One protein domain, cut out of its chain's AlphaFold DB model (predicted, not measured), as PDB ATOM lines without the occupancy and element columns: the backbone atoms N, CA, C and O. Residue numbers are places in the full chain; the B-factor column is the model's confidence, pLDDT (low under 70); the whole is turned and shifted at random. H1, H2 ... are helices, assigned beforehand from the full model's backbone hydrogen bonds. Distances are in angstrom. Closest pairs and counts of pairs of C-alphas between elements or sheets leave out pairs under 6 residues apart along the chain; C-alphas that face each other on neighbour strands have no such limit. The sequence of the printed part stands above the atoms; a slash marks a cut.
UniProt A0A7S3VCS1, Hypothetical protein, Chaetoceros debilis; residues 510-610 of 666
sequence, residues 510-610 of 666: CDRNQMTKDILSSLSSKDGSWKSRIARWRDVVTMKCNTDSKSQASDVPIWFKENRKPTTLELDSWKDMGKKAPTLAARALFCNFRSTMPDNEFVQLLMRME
ATOM      1  N   CYS A 510     123.249  70.067 131.469       76.31
ATOM      2  CA  CYS A 510     124.294  69.656 132.406       76.31
ATOM      3  C   CYS A 510     125.688  70.022 131.884       76.31
ATOM      4  O   CYS A 510     126.476  70.625 132.615       76.31
ATOM      5  N   ASP A 511     125.952  69.740 130.605       77.31
ATOM      6  CA  ASP A 511     127.221  70.068 129.958       77.31
ATOM      7  C   ASP A 511     127.429  71.590 129.887       77.31
ATOM      8  O   ASP A 511     128.454  72.072 130.366       77.31
ATOM      9  N   ARG A 512     126.432  72.383 129.461       80.62
ATOM     10  CA  ARG A 512     126.524  73.861 129.495       80.62
ATOM     11  C   ARG A 512     126.797  74.413 130.896       80.62
ATOM     12  O   ARG A 512     127.639  75.296 131.058       80.62
ATOM     13  N   ASN A 513     126.142  73.876 131.928       84.88
ATOM     14  CA  ASN A 513     126.380  74.288 133.315       84.88
ATOM     15  C   ASN A 513     127.812  73.984 133.782       84.88
ATOM     16  O   ASN A 513     128.394  74.771 134.530       84.88
ATOM     17  N   GLN A 514     128.384  72.848 133.378       83.19
ATOM     18  CA  GLN A 514     129.752  72.487 133.749       83.19
ATOM     19  C   GLN A 514     130.786  73.282 132.934       83.19
ATOM     20  O   GLN A 514     131.720  73.812 133.532       83.19
ATOM     21  N   MET A 515     130.561  73.497 131.631       84.88
ATOM     22  CA  MET A 515     131.373  74.403 130.809       84.88
ATOM     23  C   MET A 515     131.403  75.817 131.406       84.88
ATOM     24  O   MET A 515     132.469  76.411 131.549       84.88
ATOM     25  N   THR A 516     130.240  76.333 131.827       88.81
ATOM     26  CA  THR A 516     130.121  77.629 132.517       88.81
ATOM     27  C   THR A 516     131.032  77.670 133.744       88.81
ATOM     28  O   THR A 516     131.860  78.568 133.862       88.81
ATOM     29  N   LYS A 517     130.933  76.680 134.644       89.81
ATOM     30  CA  LYS A 517     131.758  76.612 135.865       89.81
ATOM     31  C   LYS A 517     133.255  76.578 135.560       89.81
ATOM     32  O   LYS A 517     134.017  77.284 136.214       89.81
ATOM     33  N   ASP A 518     133.665  75.787 134.577       86.38
ATOM     34  CA  ASP A 518     135.066  75.647 134.184       86.38
ATOM     35  C   ASP A 518     135.622  76.958 133.591       86.38
ATOM     36  O   ASP A 518     136.743  77.351 133.919       86.38
ATOM     37  N   ILE A 519     134.830  77.680 132.785       89.38
ATOM     38  CA  ILE A 519     135.194  79.010 132.267       89.38
ATOM     39  C   ILE A 519     135.314  80.011 133.419       89.38
ATOM     40  O   ILE A 519     136.345  80.666 133.535       89.38
ATOM     41  N   LEU A 520     134.318  80.105 134.308       93.06
ATOM     42  CA  LEU A 520     134.355  81.028 135.452       93.06
ATOM     43  C   LEU A 520     135.535  80.738 136.394       93.06
ATOM     44  O   LEU A 520     136.202  81.665 136.853       93.06
ATOM     45  N   SER A 521     135.844  79.460 136.626       91.50
ATOM     46  CA  SER A 521     137.022  79.024 137.387       91.50
ATOM     47  C   SER A 521     138.327  79.440 136.696       91.50
ATOM     48  O   SER A 521     139.243  79.941 137.347       91.50
ATOM     49  N   SER A 522     138.393  79.319 135.364       89.88
ATOM     50  CA  SER A 522     139.530  79.806 134.577       89.88
ATOM     51  C   SER A 522     139.685  81.325 134.699       89.88
ATOM     52  O   SER A 522     140.759  81.784 135.071       89.88
ATOM     53  N   LEU A 523     138.619  82.105 134.479       92.56
ATOM     54  CA  LEU A 523     138.634  83.571 134.595       92.56
ATOM     55  C   LEU A 523     139.033  84.059 135.998       92.56
ATOM     56  O   LEU A 523     139.723  85.070 136.120       92.56
ATOM     57  N   SER A 524     138.658  83.317 137.044       93.44
ATOM     58  CA  SER A 524     139.035  83.612 138.437       93.44
ATOM     59  C   SER A 524     140.530  83.398 138.718       93.44
ATOM     60  O   SER A 524     141.078  84.002 139.637       93.44
ATOM     61  N   SER A 525     141.212  82.556 137.935       92.94
ATOM     62  CA  SER A 525     142.662  82.361 138.042       92.94
ATOM     63  C   SER A 525     143.423  83.544 137.443       92.94
ATOM     64  O   SER A 525     143.003  84.111 136.433       92.94
ATOM     65  N   LYS A 526     144.585  83.905 138.008       91.62
ATOM     66  CA  LYS A 526     145.450  84.963 137.454       91.62
ATOM     67  C   LYS A 526     145.780  84.681 135.985       91.62
ATOM     68  O   LYS A 526     145.467  85.508 135.130       91.62
ATOM     69  N   ASP A 527     146.254  83.468 135.712       88.50
ATOM     70  CA  ASP A 527     146.739  83.005 134.406       88.50
ATOM     71  C   ASP A 527     145.679  82.153 133.672       88.50
ATOM     72  O   ASP A 527     145.964  81.140 133.033       88.50
ATOM     73  N   GLY A 528     144.408  82.540 133.824       86.44
ATOM     74  CA  GLY A 528     143.254  81.870 133.233       86.44
ATOM     75  C   GLY A 528     143.252  81.868 131.707       86.44
ATOM     76  O   GLY A 528     143.029  82.908 131.088       86.44
ATOM     77  N   SER A 529     143.399  80.690 131.094       81.44
ATOM     78  CA  SER A 529     143.403  80.512 129.631       81.44
ATOM     79  C   SER A 529     142.150  81.031 128.912       81.44
ATOM     80  O   SER A 529     142.214  81.327 127.719       81.44
ATOM     81  N   TRP A 530     141.018  81.176 129.607       87.00
ATOM     82  CA  TRP A 530     139.794  81.722 129.017       87.00
ATOM     83  C   TRP A 530     139.734  83.247 128.944       87.00
ATOM     84  O   TRP A 530     138.926  83.746 128.167       87.00
ATOM     85  N   LYS A 531     140.583  83.995 129.664       89.12
ATOM     86  CA  LYS A 531     140.506  85.470 129.710       89.12
ATOM     87  C   LYS A 531     140.564  86.097 128.319       89.12
ATOM     88  O   LYS A 531     139.632  86.784 127.915       89.12
ATOM     89  N   SER A 532     141.591  85.763 127.539       87.50
ATOM     90  CA  SER A 532     141.758  86.281 126.175       87.50
ATOM     91  C   SER A 532     140.650  85.815 125.220       87.50
ATOM     92  O   SER A 532     140.271  86.552 124.314       87.50
ATOM     93  N   ARG A 533     140.097  84.607 125.420       86.69
ATOM     94  CA  ARG A 533     138.994  84.075 124.597       86.69
ATOM     95  C   ARG A 533     137.672  84.786 124.899       86.69
ATOM     96  O   ARG A 533     136.925  85.065 123.970       86.69
ATOM     97  N   ILE A 534     137.403  85.104 126.165       91.06
ATOM     98  CA  ILE A 534     136.209  85.844 126.592       91.06
ATOM     99  C   ILE A 534     136.301  87.324 126.206       91.06
ATOM    100  O   ILE A 534     135.329  87.845 125.667       91.06
ATOM    101  N   ALA A 535     137.467  87.963 126.356       91.69
ATOM    102  CA  ALA A 535     137.706  89.314 125.840       91.69
ATOM    103  C   ALA A 535     137.443  89.388 124.325       91.69
ATOM    104  O   ALA A 535     136.559  90.120 123.893       91.69
ATOM    105  N   ARG A 536     138.073  88.509 123.529       89.69
ATOM    106  CA  ARG A 536     137.844  88.443 122.074       89.69
ATOM    107  C   ARG A 536     136.369  88.236 121.709       89.69
ATOM    108  O   ARG A 536     135.889  88.833 120.753       89.69
ATOM    109  N   TRP A 537     135.639  87.390 122.442       90.88
ATOM    110  CA  TRP A 537     134.203  87.210 122.204       90.88
ATOM    111  C   TRP A 537     133.384  88.459 122.540       90.88
ATOM    112  O   TRP A 537     132.440  88.765 121.815       90.88
ATOM    113  N   ARG A 538     133.747  89.200 123.593       93.88
ATOM    114  CA  ARG A 538     133.120  90.483 123.947       93.88
ATOM    115  C   ARG A 538     133.321  91.512 122.839       93.88
ATOM    116  O   ARG A 538     132.354  92.171 122.457       93.88
ATOM    117  N   ASP A 539     134.527  91.588 122.283       93.31
ATOM    118  CA  ASP A 539     134.857  92.486 121.172       93.31
ATOM    119  C   ASP A 539     134.063  92.121 119.910       93.31
ATOM    120  O   ASP A 539     133.443  92.988 119.297       93.31
ATOM    121  N   VAL A 540     133.992  90.828 119.560       91.50
ATOM    122  CA  VAL A 540     133.209  90.330 118.412       91.50
ATOM    123  C   VAL A 540     131.718  90.641 118.561       91.50
ATOM    124  O   VAL A 540     131.103  91.121 117.607       91.50
ATOM    125  N   VAL A 541     131.128  90.398 119.737       92.25
ATOM    126  CA  VAL A 541     129.707  90.692 119.991       92.25
ATOM    127  C   VAL A 541     129.454  92.201 119.960       92.25
ATOM    128  O   VAL A 541     128.527  92.637 119.284       92.25
ATOM    129  N   THR A 542     130.308  93.007 120.600       95.00
ATOM    130  CA  THR A 542     130.209  94.481 120.587       95.00
ATOM    131  C   THR A 542     130.297  95.030 119.165       95.00
ATOM    132  O   THR A 542     129.433  95.798 118.750       95.00
ATOM    133  N   MET A 543     131.289  94.589 118.386       94.56
ATOM    134  CA  MET A 543     131.444  94.975 116.985       94.56
ATOM    135  C   MET A 543     130.191  94.620 116.177       94.56
ATOM    136  O   MET A 543     129.658  95.480 115.483       94.56
ATOM    137  N   LYS A 544     129.671  93.389 116.294       92.31
ATOM    138  CA  LYS A 544     128.465  92.981 115.558       92.31
ATOM    139  C   LYS A 544     127.222  93.770 115.974       92.31
ATOM    140  O   LYS A 544     126.480  94.169 115.086       92.31
ATOM    141  N   CYS A 545     127.020  94.052 117.261       92.12
ATOM    142  CA  CYS A 545     125.933  94.923 117.722       92.12
ATOM    143  C   CYS A 545     126.049  96.362 117.188       92.12
ATOM    144  O   CYS A 545     125.025  96.975 116.910       92.12
ATOM    145  N   ASN A 546     127.266  96.885 117.014       92.62
ATOM    146  CA  ASN A 546     127.484  98.238 116.491       92.62
ATOM    147  C   ASN A 546     127.318  98.320 114.962       92.62
ATOM    148  O   ASN A 546     126.786  99.303 114.456       92.62
ATOM    149  N   THR A 547     127.778  97.309 114.213       91.94
ATOM    150  CA  THR A 547     127.671  97.280 112.741       91.94
ATOM    151  C   THR A 547     126.254  96.952 112.263       91.94
ATOM    152  O   THR A 547     125.797  97.487 111.257       91.94
ATOM    153  N   ASP A 548     125.550  96.065 112.964       87.31
ATOM    154  CA  ASP A 548     124.242  95.541 112.562       87.31
ATOM    155  C   ASP A 548     123.099  96.375 113.171       87.31
ATOM    156  O   ASP A 548     122.257  95.884 113.920       87.31
ATOM    157  N   SER A 549     123.085  97.674 112.856       78.62
ATOM    158  CA  SER A 549     122.144  98.665 113.412       78.62
ATOM    159  C   SER A 549     120.666  98.409 113.083       78.62
ATOM    160  O   SER A 549     119.784  99.038 113.667       78.62
ATOM    161  N   LYS A 550     120.386  97.484 112.154       83.88
ATOM    162  CA  LYS A 550     119.034  97.043 111.786       83.88
ATOM    163  C   LYS A 550     118.557  95.825 112.581       83.88
ATOM    164  O   LYS A 550     117.357  95.576 112.585       83.88
ATOM    165  N   SER A 551     119.451  95.081 113.239       84.81
ATOM    166  CA  SER A 551     119.079  93.909 114.035       84.81
ATOM    167  C   SER A 551     118.304  94.298 115.289       84.81
ATOM    168  O   SER A 551     118.792  95.055 116.127       84.81
ATOM    169  N   GLN A 552     117.123  93.711 115.468       84.88
ATOM    170  CA  GLN A 552     116.280  93.933 116.636       84.88
ATOM    171  C   GLN A 552     116.151  92.664 117.491       84.88
ATOM    172  O   GLN A 552     116.186  91.532 117.011       84.88
ATOM    173  N   ALA A 553     115.927  92.839 118.796       80.81
ATOM    174  CA  ALA A 553     115.641  91.726 119.709       80.81
ATOM    175  C   ALA A 553     114.326  90.980 119.367       80.81
ATOM    176  O   ALA A 553     114.122  89.830 119.771       80.81
ATOM    177  N   SER A 554     113.427  91.622 118.616       82.75
ATOM    178  CA  SER A 554     112.202  91.045 118.051       82.75
ATOM    179  C   SER A 554     112.490  89.934 117.035       82.75
ATOM    180  O   SER A 554     111.779  88.928 117.067       82.75
ATOM    181  N   ASP A 555     113.556  90.057 116.236       82.75
ATOM    182  CA  ASP A 555     113.909  89.163 115.114       82.75
ATOM    183  C   ASP A 555     114.331  87.752 115.555       82.75
ATOM    184  O   ASP A 555     114.451  86.822 114.755       82.75
ATOM    185  N   VAL A 556     114.552  87.576 116.856       84.00
ATOM    186  CA  VAL A 556     114.930  86.308 117.469       84.00
ATOM    187  C   VAL A 556     113.735  85.332 117.495       84.00
ATOM    188  O   VAL A 556     112.647  85.698 117.954       84.00
ATOM    189  N   PRO A 557     113.895  84.075 117.044       83.81
ATOM    190  CA  PRO A 557     112.809  83.099 116.974       83.81
ATOM    191  C   PRO A 557     112.307  82.651 118.355       83.81
ATOM    192  O   PRO A 557     113.051  82.647 119.338       83.81
ATOM    193  N   ILE A 558     111.041  82.224 118.420       84.75
ATOM    194  CA  ILE A 558     110.324  81.908 119.671       84.75
ATOM    195  C   ILE A 558     111.065  80.860 120.517       84.75
ATOM    196  O   ILE A 558     111.263  81.077 121.710       84.75
ATOM    197  N   TRP A 559     111.562  79.778 119.912       80.75
ATOM    198  CA  TRP A 559     112.288  78.726 120.636       80.75
ATOM    199  C   TRP A 559     113.541  79.241 121.363       80.75
ATOM    200  O   TRP A 559     113.837  78.792 122.471       80.75
ATOM    201  N   PHE A 560     114.243  80.227 120.792       84.31
ATOM    202  CA  PHE A 560     115.386  80.877 121.438       84.31
ATOM    203  C   PHE A 560     114.930  81.758 122.606       84.31
ATOM    204  O   PHE A 560     115.539  81.737 123.677       84.31
ATOM    205  N   LYS A 561     113.820  82.490 122.435       85.12
ATOM    206  CA  LYS A 561     113.209  83.282 123.513       85.12
ATOM    207  C   LYS A 561     112.840  82.394 124.710       85.12
ATOM    208  O   LYS A 561     113.103  82.761 125.854       85.12
ATOM    209  N   GLU A 562     112.344  81.191 124.426       85.12
ATOM    210  CA  GLU A 562     111.952  80.147 125.383       85.12
ATOM    211  C   GLU A 562     113.116  79.258 125.885       85.12
ATOM    212  O   GLU A 562     112.895  78.379 126.719       85.12
ATOM    213  N   ASN A 563     114.359  79.479 125.432       80.06
ATOM    214  CA  ASN A 563     115.549  78.678 125.774       80.06
ATOM    215  C   ASN A 563     115.421  77.167 125.497       80.06
ATOM    216  O   ASN A 563     115.960  76.340 126.243       80.06
ATOM    217  N   ARG A 564     114.725  76.793 124.421       81.69
ATOM    218  CA  ARG A 564     114.563  75.399 123.986       81.69
ATOM    219  C   ARG A 564     115.124  75.174 122.586       81.69
ATOM    220  O   ARG A 564     115.353  76.108 121.822       81.69
ATOM    221  N   LYS A 565     115.304  73.898 122.239       72.62
ATOM    222  CA  LYS A 565     115.620  73.499 120.865       72.62
ATOM    223  C   LYS A 565     114.415  73.818 119.956       72.62
ATOM    224  O   LYS A 565     113.275  73.637 120.408       72.62
ATOM    225  N   PRO A 566     114.631  74.274 118.709       76.38
ATOM    226  CA  PRO A 566     113.569  74.295 117.710       76.38
ATOM    227  C   PRO A 566     113.063  72.872 117.462       76.38
ATOM    228  O   PRO A 566     113.841  71.915 117.497       76.38
ATOM    229  N   THR A 567     111.770  72.727 117.194       81.19
ATOM    230  CA  THR A 567     111.250  71.520 116.537       81.19
ATOM    231  C   THR A 567     111.607  71.546 115.049       81.19
ATOM    232  O   THR A 567     111.859  72.613 114.488       81.19
ATOM    233  N   THR A 568     111.607  70.386 114.387       77.81
ATOM    234  CA  THR A 568     111.861  70.285 112.937       77.81
ATOM    235  C   THR A 568     110.918  71.194 112.144       77.81
ATOM    236  O   THR A 568     111.375  72.009 111.351       77.81
ATOM    237  N   LEU A 569     109.620  71.158 112.474       82.25
ATOM    238  CA  LEU A 569     108.581  71.994 111.862       82.25
ATOM    239  C   LEU A 569     108.876  73.500 111.986       82.25
ATOM    240  O   LEU A 569     108.688  74.246 111.033       82.25
ATOM    241  N   GLU A 570     109.345  73.958 113.150       83.19
ATOM    242  CA  GLU A 570     109.707  75.365 113.358       83.19
ATOM    243  C   GLU A 570     110.969  75.769 112.595       83.19
ATOM    244  O   GLU A 570     111.047  76.889 112.091       83.19
ATOM    245  N   LEU A 571     111.957  74.872 112.514       78.88
ATOM    246  CA  LEU A 571     113.200  75.122 111.790       78.88
ATOM    247  C   LEU A 571     112.953  75.204 110.279       78.88
ATOM    248  O   LEU A 571     113.517  76.076 109.620       78.88
ATOM    249  N   ASP A 572     112.105  74.327 109.748       78.62
ATOM    250  CA  ASP A 572     111.742  74.310 108.332       78.62
ATOM    251  C   ASP A 572     110.809  75.478 107.994       78.62
ATOM    252  O   ASP A 572     111.138  76.264 107.113       78.62
ATOM    253  N   SER A 573     109.775  75.740 108.804       82.12
ATOM    254  CA  SER A 573     108.927  76.934 108.659       82.12
ATOM    255  C   SER A 573     109.731  78.244 108.670       82.12
ATOM    256  O   SER A 573     109.396  79.188 107.952       82.12
ATOM    257  N   TRP A 574     110.819  78.326 109.442       78.75
ATOM    258  CA  TRP A 574     111.702  79.496 109.441       78.75
ATOM    259  C   TRP A 574     112.488  79.654 108.135       78.75
ATOM    260  O   TRP A 574     112.599  80.775 107.634       78.75
ATOM    261  N   LYS A 575     112.974  78.550 107.550       79.81
ATOM    262  CA  LYS A 575     113.596  78.552 106.213       79.81
ATOM    263  C   LYS A 575     112.577  78.917 105.131       79.81
ATOM    264  O   LYS A 575     112.880  79.760 104.294       79.81
ATOM    265  N   ASP A 576     111.376  78.340 105.191       79.50
ATOM    266  CA  ASP A 576     110.299  78.538 104.213       79.50
ATOM    267  C   ASP A 576     109.774  79.981 104.216       79.50
ATOM    268  O   ASP A 576     109.468  80.541 103.166       79.50
ATOM    269  N   MET A 577     109.765  80.644 105.380       75.12
ATOM    270  CA  MET A 577     109.528  82.093 105.497       75.12
ATOM    271  C   MET A 577     110.661  82.961 104.901       75.12
ATOM    272  O   MET A 577     110.637  84.182 105.060       75.12
ATOM    273  N   GLY A 578     111.695  82.368 104.295       74.38
ATOM    274  CA  GLY A 578     112.886  83.064 103.802       74.38
ATOM    275  C   GLY A 578     113.734  83.701 104.910       74.38
ATOM    276  O   GLY A 578     114.636  84.495 104.627       74.38
ATOM    277  N   LYS A 579     113.457  83.396 106.186       75.06
ATOM    278  CA  LYS A 579     114.131  84.040 107.313       75.06
ATOM    279  C   LYS A 579     115.505  83.420 107.506       75.06
ATOM    280  O   LYS A 579     115.661  82.233 107.790       75.06
ATOM    281  N   LYS A 580     116.530  84.262 107.399       73.25
ATOM    282  CA  LYS A 580     117.904  83.895 107.753       73.25
ATOM    283  C   LYS A 580     117.974  83.516 109.239       73.25
ATOM    284  O   LYS A 580     117.119  83.908 110.039       73.25
ATOM    285  N   ALA A 581     118.995  82.752 109.618       70.88
ATOM    286  CA  ALA A 581     119.284  82.515 111.030       70.88
ATOM    287  C   ALA A 581     119.460  83.866 111.761       70.88
ATOM    288  O   ALA A 581     120.044  84.786 111.178       70.88
ATOM    289  N   PRO A 582     118.964  84.013 113.004       79.81
ATOM    290  CA  PRO A 582     119.043  85.276 113.729       79.81
ATOM    291  C   PRO A 582     120.506  85.684 113.924       79.81
ATOM    292  O   PRO A 582     121.338  84.884 114.375       79.81
ATOM    293  N   THR A 583     120.815  86.937 113.589       85.06
ATOM    294  CA  THR A 583     122.178  87.475 113.645       85.06
ATOM    295  C   THR A 583     122.746  87.377 115.064       85.06
ATOM    296  O   THR A 583     122.015  87.270 116.057       85.06
ATOM    297  N   LEU A 584     124.078  87.410 115.179       86.75
ATOM    298  CA  LEU A 584     124.734  87.480 116.487       86.75
ATOM    299  C   LEU A 584     124.267  88.721 117.268       86.75
ATOM    300  O   LEU A 584     123.990  88.625 118.460       86.75
ATOM    301  N   ALA A 585     124.095  89.852 116.576       90.69
ATOM    302  CA  ALA A 585     123.588  91.089 117.155       90.69
ATOM    303  C   ALA A 585     122.167  90.930 117.721       90.69
ATOM    304  O   ALA A 585     121.955  91.215 118.897       90.69
ATOM    305  N   ALA A 586     121.215  90.401 116.942       88.94
ATOM    306  CA  ALA A 586     119.834  90.202 117.389       88.94
ATOM    307  C   ALA A 586     119.749  89.289 118.629       88.94
ATOM    308  O   ALA A 586     119.056  89.612 119.599       88.94
ATOM    309  N   ARG A 587     120.504  88.176 118.645       90.62
ATOM    310  CA  ARG A 587     120.571  87.259 119.801       90.62
ATOM    311  C   ARG A 587     121.206  87.908 121.032       90.62
ATOM    312  O   ARG A 587     120.692  87.714 122.135       90.62
ATOM    313  N   ALA A 588     122.266  88.695 120.858       92.19
ATOM    314  CA  ALA A 588     122.929  89.417 121.943       92.19
ATOM    315  C   ALA A 588     122.026  90.504 122.545       92.19
ATOM    316  O   ALA A 588     121.874  90.563 123.766       92.19
ATOM    317  N   LEU A 589     121.363  91.298 121.699       92.25
ATOM    318  CA  LEU A 589     120.401  92.323 122.112       92.25
ATOM    319  C   LEU A 589     119.207  91.712 122.855       92.25
ATOM    320  O   LEU A 589     118.859  92.184 123.933       92.25
ATOM    321  N   PHE A 590     118.636  90.608 122.359       92.44
ATOM    322  CA  PHE A 590     117.580  89.879 123.076       92.44
ATOM    323  C   PHE A 590     118.046  89.327 124.436       92.44
ATOM    324  O   PHE A 590     117.269  89.240 125.386       92.44
ATOM    325  N   CYS A 591     119.328  88.984 124.558       91.62
ATOM    326  CA  CYS A 591     119.935  88.570 125.820       91.62
ATOM    327  C   CYS A 591     120.366  89.753 126.712       91.62
ATOM    328  O   CYS A 591     121.035  89.525 127.718       91.62
ATOM    329  N   ASN A 592     119.965  90.991 126.386       94.69
ATOM    330  CA  ASN A 592     120.331  92.228 127.085       94.69
ATOM    331  C   ASN A 592     121.852  92.445 127.199       94.69
ATOM    332  O   ASN A 592     122.342  92.911 128.232       94.69
ATOM    333  N   PHE A 593     122.606  92.107 126.146       95.31
ATOM    334  CA  PHE A 593     124.046  92.359 126.088       95.31
ATOM    335  C   PHE A 593     124.380  93.839 126.329       95.31
ATOM    336  O   PHE A 593     123.724  94.743 125.811       95.31
ATOM    337  N   ARG A 594     125.446  94.076 127.096       95.31
ATOM    338  CA  ARG A 594     126.063  95.388 127.315       95.31
ATOM    339  C   ARG A 594     127.574  95.203 127.252       95.31
ATOM    340  O   ARG A 594     128.088  94.269 127.864       95.31
ATOM    341  N   SER A 595     128.297  96.105 126.596       94.25
ATOM    342  CA  SER A 595     129.770  96.056 126.533       94.25
ATOM    343  C   SER A 595     130.427  96.077 127.923       94.25
ATOM    344  O   SER A 595     131.481  95.473 128.115       94.25
ATOM    345  N   THR A 596     129.767  96.693 128.908       95.38
ATOM    346  CA  THR A 596     130.171  96.794 130.323       95.38
ATOM    347  C   THR A 596     129.683  95.645 131.220       95.38
ATOM    348  O   THR A 596     129.941  95.661 132.420       95.38
ATOM    349  N   MET A 597     128.986  94.640 130.675       96.75
ATOM    350  CA  MET A 597     128.455  93.491 131.426       96.75
ATOM    351  C   MET A 597     129.568  92.737 132.190       96.75
ATOM    352  O   MET A 597     130.616  92.472 131.599       96.75
ATOM    353  N   PRO A 598     129.380  92.332 133.458       96.12
ATOM    354  CA  PRO A 598     130.341  91.493 134.177       96.12
ATOM    355  C   PRO A 598     130.688  90.195 133.431       96.12
ATOM    356  O   PRO A 598     129.834  89.588 132.787       96.12
ATOM    357  N   ASP A 599     131.936  89.727 133.526       94.44
ATOM    358  CA  ASP A 599     132.401  88.518 132.818       94.44
ATOM    359  C   ASP A 599     131.553  87.271 133.124       94.44
ATOM    360  O   ASP A 599     131.314  86.447 132.243       94.44
ATOM    361  N   ASN A 600     131.043  87.133 134.350       95.25
ATOM    362  CA  ASN A 600     130.193  86.010 134.742       95.25
ATOM    363  C   ASN A 600     128.804  86.028 134.089       95.25
ATOM    364  O   ASN A 600     128.243  84.964 133.815       95.25
ATOM    365  N   GLU A 601     128.251  87.213 133.840       95.75
ATOM    366  CA  GLU A 601     127.013  87.393 133.079       95.75
ATOM    367  C   GLU A 601     127.279  87.196 131.585       95.75
ATOM    368  O   GLU A 601     126.536  86.480 130.914       95.75
ATOM    369  N   PHE A 602     128.392  87.732 131.077       95.50
ATOM    370  CA  PHE A 602     128.757  87.602 129.669       95.50
ATOM    371  C   PHE A 602     129.052  86.147 129.267       95.50
ATOM    372  O   PHE A 602     128.630  85.706 128.200       95.50
ATOM    373  N   VAL A 603     129.678  85.348 130.141       92.88
ATOM    374  CA  VAL A 603     129.822  83.897 129.928       92.88
ATOM    375  C   VAL A 603     128.456  83.211 129.859       92.88
ATOM    376  O   VAL A 603     128.235  82.418 128.951       92.88
ATOM    377  N   GLN A 604     127.515  83.522 130.757       91.44
ATOM    378  CA  GLN A 604     126.160  82.950 130.694       91.44
ATOM    379  C   GLN A 604     125.429  83.348 129.405       91.44
ATOM    380  O   GLN A 604     124.763  82.513 128.793       91.44
ATOM    381  N   LEU A 605     125.606  84.592 128.954       92.12
ATOM    382  CA  LEU A 605     125.093  85.086 127.682       92.12
ATOM    383  C   LEU A 605     125.700  84.316 126.495       92.12
ATOM    384  O   LEU A 605     124.951  83.831 125.650       92.12
ATOM    385  N   LEU A 606     127.017  84.084 126.465       89.25
ATOM    386  CA  LEU A 606     127.667  83.248 125.443       89.25
ATOM    387  C   LEU A 606     127.192  81.786 125.468       89.25
ATOM    388  O   LEU A 606     127.027  81.192 124.406       89.25
ATOM    389  N   MET A 607     126.934  81.205 126.646       86.75
ATOM    390  CA  MET A 607     126.377  79.846 126.791       86.75
ATOM    391  C   MET A 607     124.895  79.751 126.391       86.75
ATOM    392  O   MET A 607     124.403  78.656 126.122       86.75
ATOM    393  N   ARG A 608     124.175  80.882 126.386       85.25
ATOM    394  CA  ARG A 608     122.769  80.994 125.970       85.25
ATOM    395  C   ARG A 608     122.624  81.264 124.473       85.25
ATOM    396  O   ARG A 608     121.749  80.688 123.844       85.25
ATOM    397  N   MET A 609     123.476  82.124 123.913       84.88
ATOM    398  CA  MET A 609     123.592  82.304 122.460       84.88
ATOM    399  C   MET A 609     124.267  81.110 121.782       84.88
ATOM    400  O   MET A 609     124.065  80.912 120.590       84.88
ATOM    401  N   GLU A 610     125.044  80.348 122.558       75.38
ATOM    402  CA  GLU A 610     125.762  79.127 122.180       75.38
ATOM    403  C   GLU A 610     126.898  79.360 121.161       75.38
ATOM    404  O   GLU A 610     127.341  78.463 120.453       75.38
TER     405      GLU A 610
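This is residues 510 to 610 of the 666 residues of the protein "Hypothetical protein" of Chaetoceros debilis (UniProt A0A7S3VCS1). The longest helix, H2, and H1 make an open V with its point near residues 524 to 531; H6 sits between the two arms, packed on H1, and H5 crosses H2 near its far end. Beyond H5, the short H3 and H4 form a loose outlying end with no helix packed on it. The 101 printed residues hold six named helices, H1 to H6 in order, and no named strand: all helix. The whole is only just compact, close to loose, with a radius of gyration of the C-alphas of 15.1 A, and only just flat, spanning 49 by 33 by 17 A.

H2, residues 531 to 547, is 24.3 A long. H1, residues 510 to 524, starts at C-alpha 510 (124.294, 69.656, 132.406) and is 21.2 A long. H6, residues 599 to 609, is 14.9 A long and ends at C-alpha 609 (123.592, 82.304, 122.460). H5 is residues 584 to 590, H4 residues 568 to 576 and H3 residues 558 to 561.

H2 touches H5 with residues 541 to 545 alone, about perpendicular at 85 degrees; the closest C-alphas, of Cys 545 and Ala 585, are 4.5 A apart. H2 and H6 only just touch, with 3 pairs of C-alphas within 8 A, Ile 534 and Val 603 closest at 7.5 A. H6 touches H1 at a shallow tilt of 29 degrees, opposite ways; the C-alphas of Leu 520 and Asn 600 are closest at 6.5 A. H3 and H4 touch no helix. Every O i to N i+4 pair is within hydrogen-bond range in H1, H2, H4, H5 and H6; H3 is too short for one.

The C-alphas farthest apart, of Lys 526 and Asp 576, are 48.8 A apart. The printed part has no cut, no link is long, and no printed residue is under 70 in pLDDT.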